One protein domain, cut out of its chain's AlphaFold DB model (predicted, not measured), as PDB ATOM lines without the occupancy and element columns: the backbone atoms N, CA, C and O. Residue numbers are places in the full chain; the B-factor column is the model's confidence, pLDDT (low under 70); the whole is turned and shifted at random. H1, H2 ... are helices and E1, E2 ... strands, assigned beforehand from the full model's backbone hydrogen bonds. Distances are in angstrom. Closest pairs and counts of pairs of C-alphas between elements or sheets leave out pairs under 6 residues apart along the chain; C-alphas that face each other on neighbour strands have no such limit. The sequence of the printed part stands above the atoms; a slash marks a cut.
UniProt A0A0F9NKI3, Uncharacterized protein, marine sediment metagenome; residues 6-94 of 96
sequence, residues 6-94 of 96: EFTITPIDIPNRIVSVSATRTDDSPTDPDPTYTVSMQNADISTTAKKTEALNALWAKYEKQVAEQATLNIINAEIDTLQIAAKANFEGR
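Overview. This is residues 6 to 94 of the 96 residues of an uncharacterized protein of marine sediment metagenome (UniProt A0A0F9NKI3). One long helix, H1, makes the length of a rod; a small, twisted three-stranded sheet packs on its first part, and residues 71 to 94, of which 71 to 92 belong to H1, stick out free. The 89 printed residues hold three strands and then one helix, E1 E2 E3 H1, in the class mixed, helices and strands. The sheet, ordered E1 - E2 - E3, is antiparallel and a meander, each strand the antiparallel neighbour of the one before, and H1 on one face gives two layers. The whole is extended, with a radius of gyration of the C-alphas of 20.7 A and spans of 74 by 23 by 18 A.

Arrangement. Start with E1, residues 6 to 13, which forms a hairpin with E2, residues 18 to 25, at 167 degrees; look for N 8 and O 22, 2.8 A apart and within hydrogen-bond range. E2 forms the next hairpin with E3, residues 38 to 45, at 162 degrees, where N 41 and O 21 are 2.8 A apart, within hydrogen-bond range. H1, residues 49 to 92, is on the sheet at a height of 9.4 A, over E2 and E3, and runs slantwise to the strands, at 37 degrees to E2 on the local plane. The closest C-alphas of E3 and H1 are those of Asp 45 and Lys 51, 6.0 A apart. In H1 every O i to N i+4 pair is within hydrogen-bond range.

Along the chain. Find C-alpha 6 at (152.127, 203.160, 235.691), where E1 begins its 22.1 A; E2 spans 22.9 A, and E3, 19.6 A, bends by 65 degrees at residue 42. From C-alpha 49 at (143.566, 204.478, 254.166), H1 runs 64.9 A to C-alpha 92 at (128.921, 201.369, 190.997).

Size, cuts and confidence. The two C-alphas farthest apart, of Pro 15 and Arg 94, are 74.0 A apart. The printed part has no cut; the link from E2 to E3 is long, and pLDDT is under 70 at residues 28 to 35 and 94.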
ATOM      1  N   GLU A   6     151.146 202.227 235.168       87.38
ATOM      2  CA  GLU A   6     152.127 203.160 235.691       87.38
ATOM      3  C   GLU A   6     151.406 204.271 236.459       87.38
ATOM      4  O   GLU A   6     150.515 204.940 235.931       87.38
ATOM      5  N   PHE A   7     151.777 204.458 237.726       89.31
ATOM      6  CA  PHE A   7     151.186 205.472 238.595       89.31
ATOM      7  C   PHE A   7     152.193 206.578 238.884       89.31
ATOM      8  O   PHE A   7     153.279 206.324 239.401       89.31
ATOM      9  N   THR A   8     151.793 207.821 238.635       91.88
ATOM     10  CA  THR A   8     152.535 209.015 239.046       91.88
ATOM     11  C   THR A   8     151.768 209.729 240.149       91.88
ATOM     12  O   THR A   8     150.606 210.087 239.972       91.88
ATOM     13  N   ILE A   9     152.422 209.958 241.290       91.88
ATOM     14  CA  ILE A   9     151.860 210.693 242.428       91.88
ATOM     15  C   ILE A   9     152.715 211.936 242.659       91.88
ATOM     16  O   ILE A   9     153.895 211.829 242.981       91.88
ATOM     17  N   THR A  10     152.113 213.112 242.521       94.00
ATOM     18  CA  THR A  10     152.786 214.399 242.728       94.00
ATOM     19  C   THR A  10     152.235 215.065 243.988       94.00
ATOM     20  O   THR A  10     151.040 215.359 244.031       94.00
ATOM     21  N   PRO A  11     153.053 215.315 245.023       92.56
ATOM     22  CA  PRO A  11     152.614 216.064 246.195       92.56
ATOM     23  C   PRO A  11     152.181 217.487 245.828       92.56
ATOM     24  O   PRO A  11     152.903 218.184 245.120       92.56
ATOM     25  N   ILE A  12     151.023 217.917 246.331       93.56
ATOM     26  CA  ILE A  12     150.527 219.296 246.199       93.56
ATOM     27  C   ILE A  12     150.673 220.015 247.542       93.56
ATOM     28  O   ILE A  12     151.260 221.090 247.617       93.56
ATOM     29  N   ASP A  13     150.181 219.390 248.611       92.31
ATOM     30  CA  ASP A  13     150.251 219.898 249.979       92.31
ATOM     31  C   ASP A  13     150.688 218.758 250.904       92.31
ATOM     32  O   ASP A  13     149.972 217.772 251.097       92.31
ATOM     33  N   ILE A  14     151.898 218.881 251.448       89.06
ATOM     34  CA  ILE A  14     152.498 217.851 252.298       89.06
ATOM     35  C   ILE A  14     151.828 217.805 253.685       89.06
ATOM     36  O   ILE A  14     151.441 216.702 254.085       89.06
ATOM     37  N   PRO A  15     151.649 218.931 254.419       92.25
ATOM     38  CA  PRO A  15     150.919 218.935 255.690       92.25
ATOM     39  C   PRO A  15     149.541 218.270 255.616       92.25
ATOM     40  O   PRO A  15     149.217 217.438 256.464       92.25
ATOM     41  N   ASN A  16     148.763 218.590 254.580       90.00
ATOM     42  CA  ASN A  16     147.402 218.080 254.412       90.00
ATOM     43  C   ASN A  16     147.337 216.749 253.647       90.00
ATOM     44  O   ASN A  16     146.261 216.170 253.521       90.00
ATOM     45  N   ARG A  17     148.480 216.230 253.173       91.00
ATOM     46  CA  ARG A  17     148.590 214.981 252.400       91.00
ATOM     47  C   ARG A  17     147.688 214.983 251.161       91.00
ATOM     48  O   ARG A  17     147.015 213.995 250.871       91.00
ATOM     49  N   ILE A  18     147.694 216.096 250.437       91.19
ATOM     50  CA  ILE A  18     146.964 216.269 249.181       91.19
ATOM     51  C   ILE A  18     147.935 216.058 248.022       91.19
ATOM     52  O   ILE A  18     149.030 216.630 248.000       91.19
ATOM     53  N   VAL A  19     147.536 215.240 247.051       93.50
ATOM     54  CA  VAL A  19     148.365 214.862 245.901       93.50
ATOM     55  C   VAL A  19     147.597 214.976 244.584       93.50
ATOM     56  O   VAL A  19     146.370 214.926 244.544       93.50
ATOM     57  N   SER A  20     148.324 215.102 243.483       93.62
ATOM     58  CA  SER A  20     147.834 214.778 242.147       93.62
ATOM     59  C   SER A  20     148.198 213.331 241.839       93.62
ATOM     60  O   SER A  20     149.327 212.917 242.107       93.62
ATOM     61  N   VAL A  21     147.264 212.561 241.289       92.44
ATOM     62  CA  VAL A  21     147.513 211.181 240.859       92.44
ATOM     63  C   VAL A  21     147.191 211.058 239.380       92.44
ATOM     64  O   VAL A  21     146.120 211.479 238.945       92.44
ATOM     65  N   SER A  22     148.102 210.461 238.620       92.00
ATOM     66  CA  SER A  22     147.886 210.032 237.241       92.00
ATOM     67  C   SER A  22     148.140 208.535 237.148       92.00
ATOM     68  O   SER A  22     149.117 208.047 237.713       92.00
ATOM     69  N   ALA A  23     147.265 207.818 236.454       89.50
ATOM     70  CA  ALA A  23     147.401 206.398 236.181       89.50
ATOM     71  C   ALA A  23     147.336 206.183 234.671       89.50
ATOM     72  O   ALA A  23     146.373 206.601 234.025       89.50
ATOM     73  N   THR A  24     148.366 205.539 234.139       88.19
ATOM     74  CA  THR A  24     148.516 205.235 232.719       88.19
ATOM     75  C   THR A  24     148.522 203.725 232.551       88.19
ATOM     76  O   THR A  24     149.333 203.045 233.177       88.19
ATOM     77  N   ARG A  25     147.615 203.185 231.738       84.31
ATOM     78  CA  ARG A  25     147.594 201.754 231.418       84.31
ATOM     79  C   ARG A  25     148.758 201.422 230.475       84.31
ATOM     80  O   ARG A  25     148.949 202.123 229.487       84.31
ATOM     81  N   THR A  26     149.558 200.407 230.801       78.50
ATOM     82  CA  THR A  26     150.814 200.065 230.098       78.50
ATOM     83  C   THR A  26     150.879 198.626 229.588       78.50
ATOM     84  O   THR A  26     151.884 198.243 228.995       78.50
ATOM     85  N   ASP A  27     149.836 197.816 229.791       73.81
ATOM     86  CA  ASP A  27     149.762 196.447 229.258       73.81
ATOM     87  C   ASP A  27     149.393 196.360 227.772       73.81
ATOM     88  O   ASP A  27     149.310 195.249 227.241       73.81
ATOM     89  N   ASP A  28     149.197 197.493 227.096       60.22
ATOM     90  CA  ASP A  28     148.879 197.495 225.674       60.22
ATOM     91  C   ASP A  28     150.099 197.017 224.868       60.22
ATOM     92  O   ASP A  28     151.193 197.591 224.875       60.22
ATOM     93  N   SER A  29     149.903 195.871 224.217       50.34
ATOM     94  CA  SER A  29     150.850 195.243 223.302       50.34
ATOM     95  C   SER A  29     151.094 196.171 222.105       50.34
ATOM     96  O   SER A  29     150.150 196.804 221.645       50.34
ATOM     97  N   PRO A  30     152.292 196.190 221.492       52.69
ATOM     98  CA  PRO A  30     152.552 196.940 220.253       52.69
ATOM     99  C   PRO A  30     151.657 196.534 219.062       52.69
ATOM    100  O   PRO A  30     151.731 197.139 217.997       52.69
ATOM    101  N   THR A  31     150.851 195.482 219.219       53.03
ATOM    102  CA  THR A  31     149.847 195.023 218.252       53.03
ATOM    103  C   THR A  31     148.459 195.616 218.477       53.03
ATOM    104  O   THR A  31     147.580 195.345 217.666       53.03
ATOM    105  N   ASP A  32     148.240 196.346 219.571       49.78
ATOM    106  CA  ASP A  32     146.972 197.008 219.849       49.78
ATOM    107  C   ASP A  32     146.997 198.413 219.221       49.78
ATOM    108  O   ASP A  32     147.836 199.238 219.591       49.78
ATOM    109  N   PRO A  33     146.156 198.694 218.212       48.88
ATOM    110  CA  PRO A  33     146.035 200.028 217.637       48.88
ATOM    111  C   PRO A  33     145.269 201.008 218.550       48.88
ATOM    112  O   PRO A  33     145.131 202.173 218.172       48.88
ATOM    113  N   ASP A  34     144.770 200.556 219.710       59.00
ATOM    114  CA  ASP A  34     143.934 201.324 220.641       59.00
ATOM    115  C   ASP A  34     144.716 201.943 221.832       59.00
ATOM    116  O   ASP A  34     145.850 201.564 222.134       59.00
ATOM    117  N   PRO A  35     144.153 202.990 222.469       60.28
ATOM    118  CA  PRO A  35     144.910 204.067 223.093       60.28
ATOM    119  C   PRO A  35     145.351 203.767 224.523       60.28
ATOM    120  O   PRO A  35     144.566 203.349 225.368       60.28
ATOM    121  N   THR A  36     146.579 204.175 224.837       70.25
ATOM    122  CA  THR A  36     147.059 204.331 226.209       70.25
ATOM    123  C   THR A  36     146.056 205.143 227.044       70.25
ATOM    124  O   THR A  36     145.898 206.354 226.861       70.25
ATOM    125  N   TYR A  37     145.379 204.494 227.993       80.50
ATOM    126  CA  TYR A  37     144.419 205.162 228.873       80.50
ATOM    127  C   TYR A  37     145.155 205.893 229.989       80.50
ATOM    128  O   TYR A  37     145.730 205.264 230.875       80.50
ATOM    129  N   THR A  38     145.113 207.225 229.957       86.75
ATOM    130  CA  THR A  38     145.633 208.068 231.038       86.75
ATOM    131  C   THR A  38     144.479 208.738 231.769       86.75
ATOM    132  O   THR A  38     143.795 209.594 231.211       86.75
ATOM    133  N   VAL A  39     144.293 208.388 233.041       90.38
ATOM    134  CA  VAL A  39     143.314 209.028 233.926       90.38
ATOM    135  C   VAL A  39     144.026 209.785 235.033       90.38
ATOM    136  O   VAL A  39     144.970 209.287 235.640       90.38
ATOM    137  N   SER A  40     143.567 211.003 235.316       92.00
ATOM    138  CA  SER A  40     144.168 211.849 236.345       92.00
ATOM    139  C   SER A  40     143.145 212.397 237.330       92.00
ATOM    140  O   SER A  40     141.954 212.566 237.039       92.00
ATOM    141  N   MET A  41     143.621 212.677 238.536       92.31
ATOM    142  CA  MET A  41     142.872 213.276 239.626       92.31
ATOM    143  C   MET A  41     143.726 214.354 240.283       92.31
ATOM    144  O   MET A  41     144.852 214.101 240.703       92.31
ATOM    145  N   GLN A  42     143.172 215.559 240.372       92.44
ATOM    146  CA  GLN A  42     143.775 216.662 241.112       92.44
ATOM    147  C   GLN A  42     143.217 216.693 242.532       92.44
ATOM    148  O   GLN A  42     142.054 216.354 242.743       92.44
ATOM    149  N   ASN A  43     144.038 217.142 243.480       91.56
ATOM    150  CA  ASN A  43     143.659 217.332 244.880       91.56
ATOM    151  C   ASN A  43     143.114 216.068 245.574       91.56
ATOM    152  O   ASN A  43     142.178 216.143 246.369       91.56
ATOM    153  N   ALA A  44     143.691 214.903 245.281       92.06
ATOM    154  CA  ALA A  44     143.369 213.668 245.976       92.06
ATOM    155  C   ALA A  44     143.870 213.736 247.426       92.06
ATOM    156  O   ALA A  44     145.071 213.861 247.677       92.06
ATOM    157  N   ASP A  45     142.948 213.637 248.377       91.81
ATOM    158  CA  ASP A  45     143.268 213.449 249.788       91.81
ATOM    159  C   ASP A  45     143.738 212.003 249.999       91.81
ATOM    160  O   ASP A  45     143.020 211.051 249.695       91.81
ATOM    161  N   ILE A  46     144.961 211.828 250.503       93.00
ATOM    162  CA  ILE A  46     145.530 210.515 250.846       93.00
ATOM    163  C   ILE A  46     145.872 210.409 252.337       93.00
ATOM    164  O   ILE A  46     146.696 209.581 252.745       93.00
ATOM    165  N   SER A  47     145.247 211.249 253.165       92.56
ATOM    166  CA  SER A  47     145.532 211.374 254.593       92.56
ATOM    167  C   SER A  47     145.282 210.094 255.387       92.56
ATOM    168  O   SER A  47     146.025 209.805 256.331       92.56
ATOM    169  N   THR A  48     144.301 209.295 254.962       94.31
ATOM    170  CA  THR A  48     143.885 208.036 255.590       94.31
ATOM    171  C   THR A  48     143.787 206.902 254.569       94.31
ATOM    172  O   THR A  48     143.700 207.134 253.364       94.31
ATOM    173  N   THR A  49     143.763 205.650 255.039       94.62
ATOM    174  CA  THR A  49     143.566 204.478 254.166       94.62
ATOM    175  C   THR A  49     142.240 204.542 253.410       94.62
ATOM    176  O   THR A  49     142.222 204.282 252.214       94.62
ATOM    177  N   ALA A  50     141.153 204.952 254.070       94.38
ATOM    178  CA  ALA A  50     139.851 205.101 253.421       94.38
ATOM    179  C   ALA A  50     139.902 206.125 252.276       94.38
ATOM    180  O   ALA A  50     139.397 205.855 251.191       94.38
ATOM    181  N   LYS A  51     140.587 207.255 252.489       92.19
ATOM    182  CA  LYS A  51     140.765 208.306 251.481       92.19
ATOM    183  C   LYS A  51     141.634 207.868 250.298       92.19
ATOM    184  O   LYS A  51     141.297 208.147 249.152       92.19
ATOM    185  N   LYS A  52     142.678 207.070 250.548       91.44
ATOM    186  CA  LYS A  52     143.459 206.420 249.480       91.44
ATOM    187  C   LYS A  52     142.597 205.489 248.626       91.44
ATOM    188  O   LYS A  52     142.665 205.558 247.403       91.44
ATOM    189  N   THR A  53     141.784 204.644 249.259       92.88
ATOM    190  CA  THR A  53     140.866 203.746 248.544       92.88
ATOM    191  C   THR A  53     139.823 204.533 247.752       92.88
ATOM    192  O   THR A  53     139.547 204.190 246.610       92.88
ATOM    193  N   GLU A  54     139.285 205.618 248.315       93.06
ATOM    194  CA  GLU A  54     138.358 206.523 247.624       93.06
ATOM    195  C   GLU A  54     138.997 207.126 246.361       93.06
ATOM    196  O   GLU A  54     138.404 207.065 245.284       93.06
ATOM    197  N   ALA A  55     140.236 207.625 246.460       91.50
ATOM    198  CA  ALA A  55     140.976 208.168 245.322       91.50
ATOM    199  C   ALA A  55     141.239 207.112 244.231       91.50
ATOM    200  O   ALA A  55     141.058 207.391 243.046       91.50
ATOM    201  N   LEU A  56     141.615 205.886 244.617       90.62
ATOM    202  CA  LEU A  56     141.815 204.778 243.676       90.62
ATOM    203  C   LEU A  56     140.510 204.364 242.985       90.62
ATOM    204  O   LEU A  56     140.486 204.230 241.765       90.62
ATOM    205  N   ASN A  57     139.414 204.231 243.735       93.31
ATOM    206  CA  ASN A  57     138.104 203.894 243.174       93.31
ATOM    207  C   ASN A  57     137.616 204.967 242.195       93.31
ATOM    208  O   ASN A  57     137.056 204.649 241.150       93.31
ATOM    209  N   ALA A  58     137.849 206.242 242.502       91.81
ATOM    210  CA  ALA A  58     137.454 207.324 241.615       91.81
ATOM    211  C   ALA A  58     138.349 207.427 240.361       91.81
ATOM    212  O   ALA A  58     137.845 207.788 239.298       91.81
ATOM    213  N   LEU A  59     139.637 207.062 240.430       91.62
ATOM    214  CA  LEU A  59     140.468 206.871 239.230       91.62
ATOM    215  C   LEU A  59     139.961 205.703 238.377       91.62
ATOM    216  O   LEU A  59     139.845 205.846 237.162       91.62
ATOM    217  N   TRP A  60     139.598 204.586 239.010       90.88
ATOM    218  CA  TRP A  60     139.046 203.422 238.320       90.88
ATOM    219  C   TRP A  60     137.730 203.744 237.600       90.88
ATOM    220  O   TRP A  60     137.591 203.462 236.415       90.88
ATOM    221  N   ALA A  61     136.808 204.446 238.261       91.75
ATOM    222  CA  ALA A  61     135.551 204.875 237.647       91.75
ATOM    223  C   ALA A  61     135.763 205.798 236.429       91.75
ATOM    224  O   ALA A  61     135.008 205.734 235.457       91.75
ATOM    225  N   LYS A  62     136.797 206.656 236.447       91.81
ATOM    226  CA  LYS A  62     137.161 207.466 235.269       91.81
ATOM    227  C   LYS A  62     137.623 206.593 234.109       91.81
ATOM    228  O   LYS A  62     137.233 206.853 232.974       91.81
ATOM    229  N   TYR A  63     138.425 205.573 234.401       89.31
ATOM    230  CA  TYR A  63     138.891 204.623 233.398       89.31
ATOM    231  C   TYR A  63     137.720 203.854 232.776       89.31
ATOM    232  O   TYR A  63     137.588 203.846 231.557       89.31
ATOM    233  N   GLU A  64     136.824 203.292 233.591       89.62
ATOM    234  CA  GLU A  64     135.649 202.554 233.101       89.62
ATOM    235  C   GLU A  64     134.784 203.404 232.165       89.62
ATOM    236  O   GLU A  64     134.342 202.934 231.115       89.62
ATOM    237  N   LYS A  65     134.593 204.683 232.506       90.06
ATOM    238  CA  LYS A  65     133.864 205.623 231.653       90.06
ATOM    239  C   LYS A  65     134.575 205.858 230.317       90.06
ATOM    240  O   LYS A  65     133.923 205.811 229.279       90.06
ATOM    241  N   GLN A  66     135.887 206.086 230.333       87.38
ATOM    242  CA  GLN A  66     136.660 206.327 229.114       87.38
ATOM    243  C   GLN A  66     136.668 205.100 228.189       87.38
ATOM    244  O   GLN A  66     136.523 205.240 226.978       87.38
ATOM    245  N   VAL A  67     136.768 203.895 228.756       85.44
ATOM    246  CA  VAL A  67     136.650 202.640 227.998       85.44
ATOM    247  C   VAL A  67     135.267 202.508 227.359       85.44
ATOM    248  O   VAL A  67     135.164 202.155 226.187       85.44
ATOM    249  N   ALA A  68     134.195 202.815 228.094       87.44
ATOM    250  CA  ALA A  68     132.835 202.752 227.556       87.44
ATOM    251  C   ALA A  68     132.601 203.768 226.418       87.44
ATOM    252  O   ALA A  68     131.972 203.441 225.407       87.44
ATOM    253  N   GLU A  69     133.126 204.987 226.559       86.75
ATOM    254  CA  GLU A  69     133.088 206.012 225.508       86.75
ATOM    255  C   GLU A  69     133.846 205.554 224.252       86.75
ATOM    256  O   GLU A  69     133.306 205.650 223.149       86.75
ATOM    257  N   GLN A  70     135.040 204.971 224.410       83.75
ATOM    258  CA  GLN A  70     135.816 204.444 223.284       83.75
ATOM    259  C   GLN A  70     135.108 203.271 222.592       83.75
ATOM    260  O   GLN A  70     135.017 203.236 221.365       83.75
ATOM    261  N   ALA A  71     134.529 202.345 223.359       83.62
ATOM    262  CA  ALA A  71     133.744 201.244 222.806       83.62
ATOM    263  C   ALA A  71     132.555 201.754 221.970       83.62
ATOM    264  O   ALA A  71     132.264 201.213 220.904       83.62
ATOM    265  N   THR A  72     131.907 202.833 222.417       85.62
ATOM    266  CA  THR A  72     130.808 203.478 221.681       85.62
ATOM    267  C   THR A  72     131.298 204.113 220.376       85.62
ATOM    268  O   THR A  72     130.661 203.944 219.338       85.62
ATOM    269  N   LEU A  73     132.446 204.798 220.394       85.44
ATOM    270  CA  LEU A  73     133.055 205.371 219.186       85.44
ATOM    271  C   LEU A  73     133.414 204.296 218.154       85.44
ATOM    272  O   LEU A  73     133.147 204.480 216.967       85.44
ATOM    273  N   ASN A  74     133.961 203.163 218.597       83.00
ATOM    274  CA  ASN A  74     134.313 202.056 217.707       83.00
ATOM    275  C   ASN A  74     133.072 201.483 216.995       83.00
ATOM    276  O   ASN A  74     133.134 201.186 215.802       83.00
ATOM    277  N   ILE A  75     131.929 201.395 217.688       86.62
ATOM    278  CA  ILE A  75     130.649 200.983 217.086       86.62
ATOM    279  C   ILE A  75     130.196 201.993 216.022       86.62
ATOM    280  O   ILE A  75     129.875 201.597 214.905       86.62
ATOM    281  N   ILE A  76     130.226 203.293 216.338       88.50
ATOM    282  CA  ILE A  76     129.825 204.357 215.402       88.50
ATOM    283  C   ILE A  76     130.694 204.337 214.138       88.50
ATOM    284  O   ILE A  76     130.176 204.445 213.028       88.50
ATOM    285  N   ASN A  77     132.008 204.169 214.286       86.88
ATOM    286  CA  ASN A  77     132.919 204.107 213.144       86.88
ATOM    287  C   ASN A  77     132.623 202.894 212.247       86.88
ATOM    288  O   ASN A  77     132.558 203.044 211.029       86.88
ATOM    289  N   ALA A  78     132.351 201.725 212.832       89.06
ATOM    290  CA  ALA A  78     131.972 200.539 212.064       89.06
ATOM    291  C   ALA A  78     130.648 200.728 211.291       89.06
ATOM    292  O   ALA A  78     130.504 200.254 210.157       89.06
ATOM    293  N   GLU A  79     129.679 201.443 211.871       92.56
ATOM    294  CA  GLU A  79     128.436 201.804 211.179       92.56
ATOM    295  C   GLU A  79     128.689 202.769 210.012       92.56
ATOM    296  O   GLU A  79     128.158 202.561 208.917       92.56
ATOM    297  N   ILE A  80     129.537 203.787 210.207       90.88
ATOM    298  CA  ILE A  80     129.944 204.718 209.145       90.88
ATOM    299  C   ILE A  80     130.607 203.961 207.990       90.88
ATOM    300  O   ILE A  80     130.231 204.174 206.835       90.88
ATOM    301  N   ASP A  81     131.535 203.051 208.277       92.19
ATOM    302  CA  ASP A  81     132.213 202.246 207.257       92.19
ATOM    303  C   ASP A  81     131.220 201.385 206.468       92.19
ATOM    304  O   ASP A  81     131.258 201.333 205.236       92.19
ATOM    305  N   THR A  82     130.261 200.768 207.163       92.62
ATOM    306  CA  THR A  82     129.189 199.986 206.532       92.62
ATOM    307  C   THR A  82     128.348 200.851 205.589       92.62
ATOM    308  O   THR A  82     128.073 200.450 204.454       92.62
ATOM    309  N   LEU A  83     127.972 202.061 206.017       92.81
ATOM    310  CA  LEU A  83     127.232 203.013 205.186       92.81
ATOM    311  C   LEU A  83     128.043 203.459 203.963       92.81
ATOM    312  O   LEU A  83     127.488 203.566 202.869       92.81
ATOM    313  N   GLN A  84     129.349 203.681 204.116       91.81
ATOM    314  CA  GLN A  84     130.233 204.038 203.006       91.81
ATOM    315  C   GLN A  84     130.359 202.908 201.979       91.81
ATOM    316  O   GLN A  84     130.313 203.172 200.775       91.81
ATOM    317  N   ILE A  85     130.480 201.656 202.427       91.25
ATOM    318  CA  ILE A  85     130.504 200.477 201.548       91.25
ATOM    319  C   ILE A  85     129.185 200.366 200.779       91.25
ATOM    320  O   ILE A  85     129.194 200.238 199.553       91.25
ATOM    321  N   ALA A  86     128.048 200.481 201.473       89.94
ATOM    322  CA  ALA A  86     126.731 200.432 200.844       89.94
ATOM    323  C   ALA A  86     126.534 201.569 199.827       89.94
ATOM    324  O   ALA A  86     125.984 201.352 198.746       89.94
ATOM    325  N   ALA A  87     127.001 202.781 200.141       88.81
ATOM    326  CA  ALA A  87     126.957 203.909 199.219       88.81
ATOM    327  C   ALA A  87     127.791 203.641 197.956       88.81
ATOM    328  O   ALA A  87     127.272 203.821 196.856       88.81
ATOM    329  N   LYS A  88     129.037 203.164 198.093       89.44
ATOM    330  CA  LYS A  88     129.909 202.824 196.952       89.44
ATOM    331  C   LYS A  88     129.268 201.789 196.029       89.44
ATOM    332  O   LYS A  88     129.133 202.057 194.840       89.44
ATOM    333  N   ALA A  89     128.777 200.682 196.584       86.12
ATOM    334  CA  ALA A  89     128.116 199.635 195.803       86.12
ATOM    335  C   ALA A  89     126.884 200.161 195.039       86.12
ATOM    336  O   ALA A  89     126.654 199.804 193.884       86.12
ATOM    337  N   ASN A  90     126.104 201.055 195.658       83.88
ATOM    338  CA  ASN A  90     124.960 201.692 195.005       83.88
ATOM    339  C   ASN A  90     125.359 202.642 193.865       83.88
ATOM    340  O   ASN A  90     124.582 202.796 192.924       83.88
ATOM    341  N   PHE A  91     126.511 203.312 193.957       83.88
ATOM    342  CA  PHE A  91     127.023 204.158 192.877       83.88
ATOM    343  C   PHE A  91     127.578 203.321 191.721       83.88
ATOM    344  O   PHE A  91     127.205 203.576 190.581       83.88
ATOM    345  N   GLU A  92     128.373 202.289 192.008       78.06
ATOM    346  CA  GLU A  92     128.921 201.369 190.997       78.06
ATOM    347  C   GLU A  92     127.809 200.649 190.220       78.06
ATOM    348  O   GLU A  92     127.852 200.573 188.999       78.06
ATOM    349  N   GLY A  93     126.744 200.203 190.895       70.31
ATOM    350  CA  GLY A  93     125.592 199.574 190.234       70.31
ATOM    351  C   GLY A  93     124.744 200.513 189.360       70.31
ATOM    352  O   GLY A  93     123.789 200.058 188.732       70.31
ATOM    353  N   ARG A  94     125.043 201.819 189.350       66.88
ATOM    354  CA  ARG A  94     124.378 202.838 188.520       66.88
ATOM    355  C   ARG A  94     125.249 203.339 187.369       66.88
ATOM    356  O   ARG A  94     124.744 204.121 186.562       66.88
TER     357      ARG A  94